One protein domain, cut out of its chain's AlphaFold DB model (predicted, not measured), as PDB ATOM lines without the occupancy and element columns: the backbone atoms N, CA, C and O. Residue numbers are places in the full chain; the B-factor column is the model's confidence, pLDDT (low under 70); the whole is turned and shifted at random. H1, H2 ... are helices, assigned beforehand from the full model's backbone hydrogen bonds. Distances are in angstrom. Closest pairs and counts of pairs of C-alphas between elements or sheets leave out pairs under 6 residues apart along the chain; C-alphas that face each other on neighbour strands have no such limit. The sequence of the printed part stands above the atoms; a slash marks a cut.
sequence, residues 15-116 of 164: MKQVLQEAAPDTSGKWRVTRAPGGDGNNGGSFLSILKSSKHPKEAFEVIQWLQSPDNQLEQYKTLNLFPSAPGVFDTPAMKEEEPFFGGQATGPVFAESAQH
ATOM      1  N   MET A  15     162.610 262.908 236.423       93.69
ATOM      2  CA  MET A  15     162.456 264.049 237.340       93.69
ATOM      3  C   MET A  15     161.900 263.635 238.704       93.69
ATOM      4  O   MET A  15     162.014 264.407 239.653       93.69
ATOM      5  N   LYS A  16     161.318 262.434 238.826       92.00
ATOM      6  CA  LYS A  16     160.825 261.879 240.091       92.00
ATOM      7  C   LYS A  16     161.911 261.905 241.172       92.00
ATOM      8  O   LYS A  16     161.698 262.465 242.243       92.00
ATOM      9  N   GLN A  17     163.087 261.368 240.848       91.19
ATOM     10  CA  GLN A  17     164.227 261.330 241.761       91.19
ATOM     11  C   GLN A  17     164.790 262.732 242.019       91.19
ATOM     12  O   GLN A  17     165.030 263.102 243.165       91.19
ATOM     13  N   VAL A  18     164.918 263.552 240.971       92.62
ATOM     14  CA  VAL A  18     165.397 264.938 241.100       92.62
ATOM     15  C   VAL A  18     164.503 265.747 242.045       92.62
ATOM     16  O   VAL A  18     165.002 266.512 242.864       92.62
ATOM     17  N   LEU A  19     163.183 265.563 241.972       93.81
ATOM     18  CA  LEU A  19     162.225 266.204 242.870       93.81
ATOM     19  C   LEU A  19     162.398 265.733 244.320       93.81
ATOM     20  O   LEU A  19     162.357 266.562 245.227       93.81
ATOM     21  N   GLN A  20     162.599 264.432 244.539       93.12
ATOM     22  CA  GLN A  20     162.841 263.867 245.871       93.12
ATOM     23  C   GLN A  20     164.101 264.459 246.514       93.12
ATOM     24  O   GLN A  20     164.071 264.850 247.680       93.12
ATOM     25  N   GLU A  21     165.180 264.571 245.740       93.31
ATOM     26  CA  GLU A  21     166.461 265.130 246.185       93.31
ATOM     27  C   GLU A  21     166.393 266.650 246.395       93.31
ATOM     28  O   GLU A  21     166.922 267.174 247.375       93.31
ATOM     29  N   ALA A  22     165.722 267.373 245.494       92.19
ATOM     30  CA  ALA A  22     165.647 268.832 245.532       92.19
ATOM     31  C   ALA A  22     164.588 269.368 246.507       92.19
ATOM     32  O   ALA A  22     164.683 270.525 246.929       92.19
ATOM     33  N   ALA A  23     163.562 268.575 246.836       95.00
ATOM     34  CA  ALA A  23     162.447 269.004 247.674       95.00
ATOM     35  C   ALA A  23     162.027 268.000 248.775       95.00
ATOM     36  O   ALA A  23     160.834 267.696 248.903       95.00
ATOM     37  N   PRO A  24     162.957 267.492 249.607       95.69
ATOM     38  CA  PRO A  24     162.663 266.441 250.589       95.69
ATOM     39  C   PRO A  24     161.584 266.838 251.614       95.69
ATOM     40  O   PRO A  24     160.751 266.009 251.982       95.69
ATOM     41  N   ASP A  25     161.509 268.120 251.997       96.25
ATOM     42  CA  ASP A  25     160.541 268.661 252.974       96.25
ATOM     43  C   ASP A  25     159.081 268.642 252.474       96.25
ATOM     44  O   ASP A  25     158.125 268.974 253.188       96.25
ATOM     45  N   THR A  26     158.892 268.273 251.207       96.44
ATOM     46  CA  THR A  26     157.583 268.157 250.564       96.44
ATOM     47  C   THR A  26     157.098 266.713 250.433       96.44
ATOM     48  O   THR A  26     156.049 266.476 249.831       96.44
ATOM     49  N   SER A  27     157.811 265.758 251.041       97.19
ATOM     50  CA  SER A  27     157.407 264.353 251.109       97.19
ATOM     51  C   SER A  27     155.950 264.198 251.565       97.19
ATOM     52  O   SER A  27     155.477 264.881 252.477       97.19
ATOM     53  N   GLY A  28     155.214 263.330 250.876       97.69
ATOM     54  CA  GLY A  28     153.794 263.073 251.098       97.69
ATOM     55  C   GLY A  28     152.846 264.038 250.379       97.69
ATOM     56  O   GLY A  28     151.659 263.724 250.238       97.69
ATOM     57  N   LYS A  29     153.336 265.185 249.886       97.31
ATOM     58  CA  LYS A  29     152.502 266.241 249.276       97.31
ATOM     59  C   LYS A  29     152.383 266.130 247.757       97.31
ATOM     60  O   LYS A  29     151.406 266.616 247.197       97.31
ATOM     61  N   TRP A  30     153.346 265.495 247.093       97.62
ATOM     62  CA  TRP A  30     153.351 265.354 245.636       97.62
ATOM     63  C   TRP A  30     152.547 264.146 245.172       97.62
ATOM     64  O   TRP A  30     152.421 263.156 245.887       97.62
ATOM     65  N   ARG A  31     152.011 264.225 243.955       97.81
ATOM     66  CA  ARG A  31     151.383 263.121 243.222       97.81
ATOM     67  C   ARG A  31     151.822 263.190 241.764       97.81
ATOM     68  O   ARG A  31     152.204 264.256 241.282       97.81
ATOM     69  N   VAL A  32     151.747 262.063 241.071       97.19
ATOM     70  CA  VAL A  32     151.989 261.944 239.632       97.19
ATOM     71  C   VAL A  32     150.655 261.716 238.925       97.19
ATOM     72  O   VAL A  32     149.814 260.950 239.389       97.19
ATOM     73  N   THR A  33     150.457 262.380 237.794       96.69
ATOM     74  CA  THR A  33     149.303 262.190 236.911       96.69
ATOM     75  C   THR A  33     149.762 262.273 235.457       96.69
ATOM     76  O   THR A  33     150.876 262.729 235.187       96.69
ATOM     77  N   ARG A  34     148.914 261.842 234.520       95.38
ATOM     78  CA  ARG A  34     149.168 262.001 233.084       95.38
ATOM     79  C   ARG A  34     149.251 263.484 232.718       95.38
ATOM     80  O   ARG A  34     148.574 264.325 233.315       95.38
ATOM     81  N   ALA A  35     150.113 263.801 231.757       94.38
ATOM     82  CA  ALA A  35     150.373 265.178 231.369       94.38
ATOM     83  C   ALA A  35     149.122 265.830 230.741       94.38
ATOM     84  O   ALA A  35     148.392 265.186 229.979       94.38
ATOM     85  N   PRO A  36     148.855 267.115 231.033       93.00
ATOM     86  CA  PRO A  36     147.792 267.842 230.353       93.00
ATOM     87  C   PRO A  36     148.118 267.955 228.857       93.00
ATOM     88  O   PRO A  36     149.240 268.293 228.487       93.00
ATOM     89  N   GLY A  37     147.131 267.695 227.998       91.44
ATOM     90  CA  GLY A  37     147.301 267.725 226.539       91.44
ATOM     91  C   GLY A  37     147.704 266.390 225.900       91.44
ATOM     92  O   GLY A  37     147.755 266.322 224.676       91.44
ATOM     93  N   GLY A  38     147.917 265.335 226.695       93.19
ATOM     94  CA  GLY A  38     148.227 263.984 226.216       93.19
ATOM     95  C   GLY A  38     149.612 263.500 226.645       93.19
ATOM     96  O   GLY A  38     150.391 264.244 227.240       93.19
ATOM     97  N   ASP A  39     149.907 262.233 226.364       95.38
ATOM     98  CA  ASP A  39     151.190 261.629 226.722       95.38
ATOM     99  C   ASP A  39     152.310 262.065 225.784       95.38
ATOM    100  O   ASP A  39     152.115 262.321 224.594       95.38
ATOM    101  N   GLY A  40     153.517 262.121 226.332       93.62
ATOM    102  CA  GLY A  40     154.706 262.497 225.590       93.62
ATOM    103  C   GLY A  40     155.966 261.999 226.277       93.62
ATOM    104  O   GLY A  40     155.965 261.662 227.460       93.62
ATOM    105  N   ASN A  41     157.058 261.983 225.520       93.25
ATOM    106  CA  ASN A  41     158.374 261.624 226.028       93.25
ATOM    107  C   ASN A  41     159.326 262.823 225.958       93.25
ATOM    108  O   ASN A  41     159.355 263.555 224.969       93.25
ATOM    109  N   ASN A  42     160.143 262.989 226.997       90.88
ATOM    110  CA  ASN A  42     161.239 263.950 227.014       90.88
ATOM    111  C   ASN A  42     162.515 263.272 227.531       90.88
ATOM    112  O   ASN A  42     162.657 262.977 228.720       90.88
ATOM    113  N   GLY A  43     163.453 263.044 226.615       90.00
ATOM    114  CA  GLY A  43     164.715 262.375 226.900       90.00
ATOM    115  C   GLY A  43     164.624 260.861 226.741       90.00
ATOM    116  O   GLY A  43     164.025 260.358 225.791       90.00
ATOM    117  N   GLY A  44     165.284 260.150 227.653       91.00
ATOM    118  CA  GLY A  44     165.758 258.790 227.414       91.00
ATOM    119  C   GLY A  44     167.211 258.812 226.943       91.00
ATOM    120  O   GLY A  44     167.704 259.808 226.413       91.00
ATOM    121  N   SER A  45     167.936 257.735 227.213       93.06
ATOM    122  CA  SER A  45     169.346 257.594 226.851       93.06
ATOM    123  C   SER A  45     169.553 256.301 226.089       93.06
ATOM    124  O   SER A  45     168.832 255.328 226.290       93.06
ATOM    125  N   PHE A  46     170.561 256.302 225.223       93.50
ATOM    126  CA  PHE A  46     170.937 255.148 224.422       93.50
ATOM    127  C   PHE A  46     172.413 254.842 224.647       93.50
ATOM    128  O   PHE A  46     173.243 255.750 224.729       93.50
ATOM    129  N   LEU A  47     172.743 253.556 224.707       95.94
ATOM    130  CA  LEU A  47     174.123 253.092 224.668       95.94
ATOM    131  C   LEU A  47     174.503 252.841 223.209       95.94
ATOM    132  O   LEU A  47     173.785 252.157 222.483       95.94
ATOM    133  N   SER A  48     175.629 253.405 222.774       96.62
ATOM    134  CA  SER A  48     176.129 253.251 221.406       96.62
ATOM    135  C   SER A  48     177.565 252.743 221.399       96.62
ATOM    136  O   SER A  48     178.343 252.994 222.319       96.62
ATOM    137  N   ILE A  49     177.914 252.013 220.342       97.94
ATOM    138  CA  ILE A  49     179.260 251.481 220.136       97.94
ATOM    139  C   ILE A  49     179.961 252.372 219.124       97.94
ATOM    140  O   ILE A  49     179.531 252.497 217.977       97.94
ATOM    141  N   LEU A  50     181.060 252.992 219.547       97.44
ATOM    142  CA  LEU A  50     181.861 253.820 218.655       97.44
ATOM    143  C   LEU A  50     182.484 252.966 217.549       97.44
ATOM    144  O   LEU A  50     183.005 251.879 217.802       97.44
ATOM    145  N   LYS A  51     182.535 253.513 216.329       97.38
ATOM    146  CA  LYS A  51     183.171 252.869 215.164       97.38
ATOM    147  C   LYS A  51     184.643 252.502 215.405       97.38
ATOM    148  O   LYS A  51     185.169 251.601 214.763       97.38
ATOM    149  N   SER A  52     185.313 253.206 216.314       97.88
ATOM    150  CA  SER A  52     186.704 252.963 216.704       97.88
ATOM    151  C   SER A  52     186.892 251.798 217.684       97.88
ATOM    152  O   SER A  52     188.041 251.433 217.947       97.88
ATOM    153  N   SER A  53     185.808 251.222 218.225       98.06
ATOM    154  CA  SER A  53     185.876 250.114 219.179       98.06
ATOM    155  C   SER A  53     186.642 248.927 218.596       98.06
ATOM    156  O   SER A  53     186.425 248.521 217.455       98.06
ATOM    157  N   LYS A  54     187.539 248.355 219.403       98.44
ATOM    158  CA  LYS A  54     188.268 247.126 219.058       98.44
ATOM    159  C   LYS A  54     187.473 245.856 219.369       98.44
ATOM    160  O   LYS A  54     187.813 244.807 218.838       98.44
ATOM    161  N   HIS A  55     186.402 245.980 220.156       98.25
ATOM    162  CA  HIS A  55     185.563 244.876 220.630       98.25
ATOM    163  C   HIS A  55     184.072 245.188 220.424       98.25
ATOM    164  O   HIS A  55     183.318 245.318 221.389       98.25
ATOM    165  N   PRO A  56     183.615 245.431 219.180       98.06
ATOM    166  CA  PRO A  56     182.236 245.846 218.940       98.06
ATOM    167  C   PRO A  56     181.216 244.735 219.221       98.06
ATOM    168  O   PRO A  56     180.073 245.050 219.530       98.06
ATOM    169  N   LYS A  57     181.599 243.456 219.129       98.19
ATOM    170  CA  LYS A  57     180.685 242.336 219.401       98.19
ATOM    171  C   LYS A  57     180.477 242.153 220.900       98.19
ATOM    172  O   LYS A  57     179.347 242.135 221.361       98.19
ATOM    173  N   GLU A  58     181.561 242.134 221.660       98.38
ATOM    174  CA  GLU A  58     181.547 241.992 223.114       98.38
ATOM    175  C   GLU A  58     180.882 243.209 223.773       98.38
ATOM    176  O   GLU A  58     180.075 243.070 224.689       98.38
ATOM    177  N   ALA A  59     181.148 244.419 223.263       98.44
ATOM    178  CA  ALA A  59     180.450 245.620 223.719       98.44
ATOM    179  C   ALA A  59     178.937 245.533 223.456       98.44
ATOM    180  O   ALA A  59     178.144 245.982 224.283       98.44
ATOM    181  N   PHE A  60     178.527 244.938 222.331       98.19
ATOM    182  CA  PHE A  60     177.116 244.718 222.025       98.19
ATOM    183  C   PHE A  60     176.479 243.703 222.973       98.19
ATOM    184  O   PHE A  60     175.400 243.978 223.484       98.19
ATOM    185  N   GLU A  61     177.156 242.597 223.281       98.38
ATOM    186  CA  GLU A  61     176.681 241.607 224.258       98.38
ATOM    187  C   GLU A  61     176.438 242.241 225.637       98.38
ATOM    188  O   GLU A  61     175.385 242.029 226.240       98.38
ATOM    189  N   VAL A  62     177.354 243.097 226.107       98.12
ATOM    190  CA  VAL A  62     177.181 243.834 227.370       98.12
ATOM    191  C   VAL A  62     175.999 244.801 227.299       98.12
ATOM    192  O   VAL A  62     175.205 244.858 228.236       98.12
ATOM    193  N   ILE A  63     175.848 245.551 226.201       98.06
ATOM    194  CA  ILE A  63     174.708 246.462 226.019       98.06
ATOM    195  C   ILE A  63     173.390 245.681 226.001       98.06
ATOM    196  O   ILE A  63     172.444 246.091 226.670       98.06
ATOM    197  N   GLN A  64     173.321 244.554 225.289       97.31
ATOM    198  CA  GLN A  64     172.131 243.703 225.253       97.31
ATOM    199  C   GLN A  64     171.782 243.161 226.634       97.31
ATOM    200  O   GLN A  64     170.615 243.187 227.020       97.31
ATOM    201  N   TRP A  65     172.784 242.712 227.395       97.25
ATOM    202  CA  TRP A  65     172.577 242.291 228.772       97.25
ATOM    203  C   TRP A  65     172.040 243.457 229.611       97.25
ATOM    204  O   TRP A  65     170.951 243.338 230.171       97.25
ATOM    205  N   LEU A  66     172.721 244.608 229.634       96.25
ATOM    206  CA  LEU A  66     172.318 245.796 230.404       96.25
ATOM    207  C   LEU A  66     170.905 246.289 230.078       96.25
ATOM    208  O   LEU A  66     170.221 246.793 230.963       96.25
ATOM    209  N   GLN A  67     170.494 246.180 228.815       96.00
ATOM    210  CA  GLN A  67     169.197 246.647 228.324       96.00
ATOM    211  C   GLN A  67     168.122 245.551 228.314       96.00
ATOM    212  O   GLN A  67     167.008 245.811 227.858       96.00
ATOM    213  N   SER A  68     168.418 244.344 228.806       97.06
ATOM    214  CA  SER A  68     167.412 243.285 228.941       97.06
ATOM    215  C   SER A  68     166.284 243.704 229.898       97.06
ATOM    216  O   SER A  68     166.539 244.478 230.826       97.06
ATOM    217  N   PRO A  69     165.044 243.203 229.718       96.81
ATOM    218  CA  PRO A  69     163.922 243.565 230.585       96.81
ATOM    219  C   PRO A  69     164.217 243.355 232.076       96.81
ATOM    220  O   PRO A  69     163.960 244.250 232.878       96.81
ATOM    221  N   ASP A  70     164.835 242.227 232.436       96.00
ATOM    222  CA  ASP A  70     165.177 241.905 233.827       96.00
ATOM    223  C   ASP A  70     166.188 242.897 234.421       96.00
ATOM    224  O   ASP A  70     166.010 243.365 235.545       96.00
ATOM    225  N   ASN A  71     167.217 243.284 233.658       96.81
ATOM    226  CA  ASN A  71     168.202 244.256 234.134       96.81
ATOM    227  C   ASN A  71     167.653 245.683 234.173       96.81
ATOM    228  O   ASN A  71     168.016 246.438 235.072       96.81
ATOM    229  N   GLN A  72     166.754 246.058 233.261       97.12
ATOM    230  CA  GLN A  72     166.049 247.336 233.368       97.12
ATOM    231  C   GLN A  72     165.127 247.367 234.594       97.12
ATOM    232  O   GLN A  72     165.032 248.391 235.267       97.12
ATOM    233  N   LEU A  73     164.483 246.246 234.933       95.81
ATOM    234  CA  LEU A  73     163.684 246.140 236.151       95.81
ATOM    235  C   LEU A  73     164.547 246.256 237.416       95.81
ATOM    236  O   LEU A  73     164.137 246.888 238.388       95.81
ATOM    237  N   GLU A  74     165.753 245.690 237.408       95.38
ATOM    238  CA  GLU A  74     166.701 245.856 238.512       95.38
ATOM    239  C   GLU A  74     167.204 247.305 238.628       95.38
ATOM    240  O   GLU A  74     167.272 247.860 239.726       95.38
ATOM    241  N   GLN A  75     167.479 247.965 237.499       93.38
ATOM    242  CA  GLN A  75     167.810 249.394 237.457       93.38
ATOM    243  C   GLN A  75     166.660 250.263 237.977       93.38
ATOM    244  O   GLN A  75     166.908 251.253 238.663       93.38
ATOM    245  N   TYR A  76     165.407 249.896 237.708       93.25
ATOM    246  CA  TYR A  76     164.257 250.596 238.274       93.25
ATOM    247  C   TYR A  76     164.250 250.519 239.804       93.25
ATOM    248  O   TYR A  76     164.153 251.548 240.467       93.25
ATOM    249  N   LYS A  77     164.441 249.324 240.373       91.12
ATOM    250  CA  LYS A  77     164.456 249.123 241.832       91.12
ATOM    251  C   LYS A  77     165.611 249.841 242.528       91.12
ATOM    252  O   LYS A  77     165.453 250.342 243.636       91.12
ATOM    253  N   THR A  78     166.784 249.853 241.900       89.19
ATOM    254  CA  THR A  78     168.025 250.327 242.535       89.19
ATOM    255  C   THR A  78     168.329 251.793 242.249       89.19
ATOM    256  O   THR A  78     168.893 252.478 243.098       89.19
ATOM    257  N   LEU A  79     167.954 252.284 241.066       87.12
ATOM    258  CA  LEU A  79     168.311 253.610 240.557       87.12
ATOM    259  C   LEU A  79     167.089 254.451 240.163       87.12
ATOM    260  O   LEU A  79     167.267 255.545 239.639       87.12
ATOM    261  N   ASN A  80     165.857 253.961 240.360       87.62
ATOM    262  CA  ASN A  80     164.623 254.631 239.922       87.62
ATOM    263  C   ASN A  80     164.579 254.957 238.413       87.62
ATOM    264  O   ASN A  80     163.835 255.840 237.977       87.62
ATOM    265  N   LEU A  81     165.342 254.226 237.592       91.31
ATOM    266  CA  LEU A  81     165.333 254.383 236.139       91.31
ATOM    267  C   LEU A  81     164.143 253.635 235.545       91.31
ATOM    268  O   LEU A  81     164.095 252.408 235.561       91.31
ATOM    269  N   PHE A  82     163.165 254.381 235.031       95.25
ATOM    270  CA  PHE A  82     161.973 253.791 234.429       95.25
ATOM    271  C   PHE A  82     162.338 252.945 233.194       95.25
ATOM    272  O   PHE A  82     163.051 253.443 232.316       95.25
ATOM    273  N   PRO A  83     161.860 251.691 233.106       96.00
ATOM    274  CA  PRO A  83     162.213 250.795 232.014       96.00
ATOM    275  C   PRO A  83     161.613 251.266 230.683       96.00
ATOM    276  O   PRO A  83     160.491 251.760 230.620       96.00
ATOM    277  N   SER A  84     162.344 251.063 229.591       95.25
ATOM    278  CA  SER A  84     161.830 251.182 228.223       95.25
ATOM    279  C   SER A  84     161.222 249.874 227.709       95.25
ATOM    280  O   SER A  84     160.532 249.886 226.693       95.25
ATOM    281  N   ALA A  85     161.457 248.750 228.396       95.44
ATOM    282  CA  ALA A  85     160.915 247.438 228.052       95.44
ATOM    283  C   ALA A  85     159.459 247.274 228.550       95.44
ATOM    284  O   ALA A  85     159.252 247.104 229.752       95.44
ATOM    285  N   PRO A  86     158.439 247.217 227.666       93.69
ATOM    286  CA  PRO A  86     157.039 247.139 228.102       93.69
ATOM    287  C   PRO A  86     156.704 245.869 228.891       93.69
ATOM    288  O   PRO A  86     155.811 245.873 229.731       93.69
ATOM    289  N   GLY A  87     157.449 244.781 228.658       94.31
ATOM    290  CA  GLY A  87     157.227 243.486 229.309       94.31
ATOM    291  C   GLY A  87     157.382 243.492 230.835       94.31
ATOM    292  O   GLY A  87     156.949 242.540 231.476       94.31
ATOM    293  N   VAL A  88     157.961 244.545 231.425       95.56
ATOM    294  CA  VAL A  88     158.116 244.663 232.886       95.56
ATOM    295  C   VAL A  88     157.151 245.654 233.539       95.56
ATOM    296  O   VAL A  88     157.144 245.770 234.764       95.56
ATOM    297  N   PHE A  89     156.306 246.335 232.761       95.81
ATOM    298  CA  PHE A  89     155.419 247.393 233.261       95.81
ATOM    299  C   PHE A  89     154.379 246.893 234.274       95.81
ATOM    300  O   PHE A  89     154.010 247.627 235.186       95.81
ATOM    301  N   ASP A  90     153.961 245.629 234.170       95.25
ATOM    302  CA  ASP A  90     152.955 245.031 235.056       95.25
ATOM    303  C   ASP A  90     153.526 244.321 236.290       95.25
ATOM    304  O   ASP A  90     152.765 243.773 237.101       95.25
ATOM    305  N   THR A  91     154.850 244.323 236.449       96.56
ATOM    306  CA  THR A  91     155.520 243.622 237.550       96.56
ATOM    307  C   THR A  91     155.188 244.245 238.912       96.56
ATOM    308  O   THR A  91     154.891 245.438 238.992       96.56
ATOM    309  N   PRO A  92     155.255 243.471 240.017       96.44
ATOM    310  CA  PRO A  92     154.984 243.997 241.357       96.44
ATOM    311  C   PRO A  92     155.845 245.205 241.735       96.44
ATOM    312  O   PRO A  92     155.336 246.128 242.358       96.44
ATOM    313  N   ALA A  93     157.107 245.237 241.295       93.56
ATOM    314  CA  ALA A  93     158.018 246.347 241.572       93.56
ATOM    315  C   ALA A  93     157.497 247.683 241.012       93.56
ATOM    316  O   ALA A  93     157.645 248.715 241.651       93.56
ATOM    317  N   MET A  94     156.813 247.671 239.861       94.44
ATOM    318  CA  MET A  94     156.213 248.877 239.276       94.44
ATOM    319  C   MET A  94     154.995 249.382 240.058       94.44
ATOM    320  O   MET A  94     154.508 250.473 239.781       94.44
ATOM    321  N   LYS A  95     154.470 248.592 240.998       96.50
ATOM    322  CA  LYS A  95     153.241 248.874 241.755       96.50
ATOM    323  C   LYS A  95     153.528 249.195 243.223       96.50
ATOM    324  O   LYS A  95     152.591 249.278 244.012       96.50
ATOM    325  N   GLU A  96     154.797 249.364 243.587       95.25
ATOM    326  CA  GLU A  96     155.197 249.736 244.942       95.25
ATOM    327  C   GLU A  96     154.737 251.158 245.278       95.25
ATOM    328  O   GLU A  96     154.873 252.086 244.479       95.25
ATOM    329  N   GLU A  97     154.165 251.321 246.470       96.94
ATOM    330  CA  GLU A  97     153.737 252.619 246.976       96.94
ATOM    331  C   GLU A  97     154.938 253.459 247.405       96.94
ATOM    332  O   GLU A  97     155.830 252.996 248.117       96.94
ATOM    333  N   GLU A  98     154.936 254.733 247.020       95.38
ATOM    334  CA  GLU A  98     156.060 255.621 247.281       95.38
ATOM    335  C   GLU A  98     155.693 256.663 248.351       95.38
ATOM    336  O   GLU A  98     154.849 257.534 248.102       95.38
ATOM    337  N   PRO A  99     156.339 256.657 249.537       96.62
ATOM    338  CA  PRO A  99     156.016 257.593 250.619       96.62
ATOM    339  C   PRO A  99     156.133 259.064 250.214       96.62
ATOM    340  O   PRO A  99     155.298 259.885 250.595       96.62
ATOM    341  N   PHE A 100     157.129 259.399 249.386       96.81
ATOM    342  CA  PHE A 100     157.307 260.765 248.892       96.81
ATOM    343  C   PHE A 100     156.098 261.254 248.085       96.81
ATOM    344  O   PHE A 100     155.689 262.407 248.224       96.81
ATOM    345  N   PHE A 101     155.474 260.360 247.316       97.50
ATOM    346  CA  PHE A 101     154.250 260.635 246.565       97.50
ATOM    347  C   PHE A 101     152.989 260.325 247.384       97.50
ATOM    348  O   PHE A 101     151.925 260.043 246.840       97.50
ATOM    349  N   GLY A 102     153.107 260.358 248.715       97.94
ATOM    350  CA  GLY A 102     152.021 260.140 249.665       97.94
ATOM    351  C   GLY A 102     151.324 258.796 249.499       97.94
ATOM    352  O   GLY A 102     150.096 258.748 249.537       97.94
ATOM    353  N   GLY A 103     152.115 257.741 249.287       97.94
ATOM    354  CA  GLY A 103     151.637 256.366 249.135       97.94
ATOM    355  C   GLY A 103     151.130 256.038 247.733       97.94
ATOM    356  O   GLY A 103     150.608 254.958 247.506       97.94
ATOM    357  N   GLN A 104     151.266 256.945 246.764       98.25
ATOM    358  CA  GLN A 104     150.931 256.621 245.385       98.25
ATOM    359  C   GLN A 104     151.977 255.668 244.794       98.25
ATOM    360  O   GLN A 104     153.169 255.970 244.813       98.25
ATOM    361  N   ALA A 105     151.527 254.570 244.189       96.88
ATOM    362  CA  ALA A 105     152.340 253.824 243.236       96.88
ATOM    363  C   ALA A 105     152.404 254.611 241.921       96.88
ATOM    364  O   ALA A 105     151.397 254.728 241.218       96.88
ATOM    365  N   THR A 106     153.551 255.221 241.601       96.31
ATOM    366  CA  THR A 106     153.659 256.081 240.404       96.31
ATOM    367  C   THR A 106     153.964 255.295 239.131       96.31
ATOM    368  O   THR A 106     153.608 255.735 238.036       96.31
ATOM    369  N   GLY A 107     154.560 254.105 239.259       95.94
ATOM    370  CA  GLY A 107     154.917 253.244 238.131       95.94
ATOM    371  C   GLY A 107     153.763 252.935 237.165       95.94
ATOM    372  O   GLY A 107     153.994 253.060 235.963       95.94
ATOM    373  N   PRO A 108     152.519 252.646 237.610       96.88
ATOM    374  CA  PRO A 108     151.401 252.396 236.700       96.88
ATOM    375  C   PRO A 108     151.010 253.631 235.883       96.88
ATOM    376  O   PRO A 108     150.660 253.499 234.715       96.88
ATOM    377  N   VAL A 109     151.124 254.837 236.457       96.88
ATOM    378  CA  VAL A 109     150.826 256.092 235.744       96.88
ATOM    379  C   VAL A 109     151.812 256.298 234.596       96.88
ATOM    380  O   VAL A 109     151.423 256.648 233.483       96.88
ATOM    381  N   PHE A 110     153.097 256.051 234.852       96.44
ATOM    382  CA  PHE A 110     154.134 256.147 233.828       96.44
ATOM    383  C   PHE A 110     154.044 255.019 232.796       96.44
ATOM    384  O   PHE A 110     154.250 255.282 231.615       96.44
ATOM    385  N   ALA A 111     153.700 253.796 233.208       96.19
ATOM    386  CA  ALA A 111     153.487 252.666 232.303       96.19
ATOM    387  C   ALA A 111     152.335 252.928 231.329       96.19
ATOM    388  O   ALA A 111     152.494 252.727 230.126       96.19
ATOM    389  N   GLU A 112     151.209 253.438 231.832       95.81
ATOM    390  CA  GLU A 112     150.085 253.845 230.991       95.81
ATOM    391  C   GLU A 112     150.507 254.958 230.025       95.81
ATOM    392  O   GLU A 112     150.247 254.861 228.828       95.81
ATOM    393  N   SER A 113     151.211 255.985 230.511       96.00
ATOM    394  CA  SER A 113     151.676 257.083 229.659       96.00
ATOM    395  C   SER A 113     152.629 256.596 228.562       96.00
ATOM    396  O   SER A 113     152.430 256.922 227.394       96.00
ATOM    397  N   ALA A 114     153.596 255.733 228.897       94.88
ATOM    398  CA  ALA A 114     154.568 255.161 227.962       94.88
ATOM    399  C   ALA A 114     153.920 254.370 226.810       94.88
ATOM    400  O   ALA A 114     154.440 254.386 225.697       94.88
ATOM    401  N   GLN A 115     152.781 253.712 227.052       93.25
ATOM    402  CA  GLN A 115     152.028 252.981 226.022       93.25
ATOM    403  C   GLN A 115     151.277 253.894 225.039       93.25
ATOM    404  O   GLN A 115     150.894 253.443 223.963       93.25
ATOM    405  N   HIS A 116     151.064 255.160 225.401       94.75
ATOM    406  CA  HIS A 116     150.284 256.124 224.622       94.75
ATOM    407  C   HIS A 116     151.133 257.264 224.043       94.75
ATOM    408  O   HIS A 116     150.591 258.162 223.397       94.75
TER     409      HIS A 116
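What this domain is: This is residues 15 to 116 of the 164 residues of the protein "Extracellular solute-binding protein" of Paenibacillus sp. OK003 (UniProt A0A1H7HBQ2). A loose, elongated chain path with five short helices: H2 reaches out at one end, H3, H4 and H5 follow toward the other, and H1 sits apart from these. The long link of residues 23 to 55 runs the length of the domain from H1 to the far end at H2, where the chain folds back. The printed part has 102 residues with five named helices, H1 to H5 in order, and no named strand; the class is all helix, with under half of the residues, 44, in named elements. The whole is loose, with a radius of gyration of the C-alphas of 16.2 A, and spans 51 by 29 by 28 A.

Where its parts are: H1, residues 15 to 22, begins at C-alpha 15 (162.456, 264.049, 237.340) and is 10.0 A long. H2, residues 56 to 66, measures 15.2 A from C-alpha 56 (182.236, 245.846, 218.940). H3 is residues 69 to 79, 14.8 A. H4 is residues 92 to 95, 5.2 A. H5, residues 107 to 116, 14.6 A, ends at C-alpha 116 (150.284, 256.124, 224.622).

How they stand to each other: H1 touches no helix and is apart from H2, H3, H4 and H5. H2 and H3 are close but not clearly touching, C-alphas of Leu 66 and Gln 72 closest at 7.1 A, at a steep tilt of 66 degrees, the same way. H3 and H4 are close but not clearly touching, C-alphas of Lys 77 and Ala 93 closest at 7.0 A. H4 and H5 touch, C-alphas of Met 94 and Gly 107 closest at 4.7 A. Every O i to N i+4 pair is within hydrogen-bond range in H1, H2 and H3, and 5 of 6 in H5; H4 is too short for one.

The domain as a whole: The C-alphas farthest apart, of Lys 29 and Lys 54, are 50.6 A apart. The printed part has no cut. The links H1 to H2, H3 to H4 and H4 to H5 are long; H2 to H3 is tight. Mean pLDDT of the printed part is 95.4, and no printed residue is under 70.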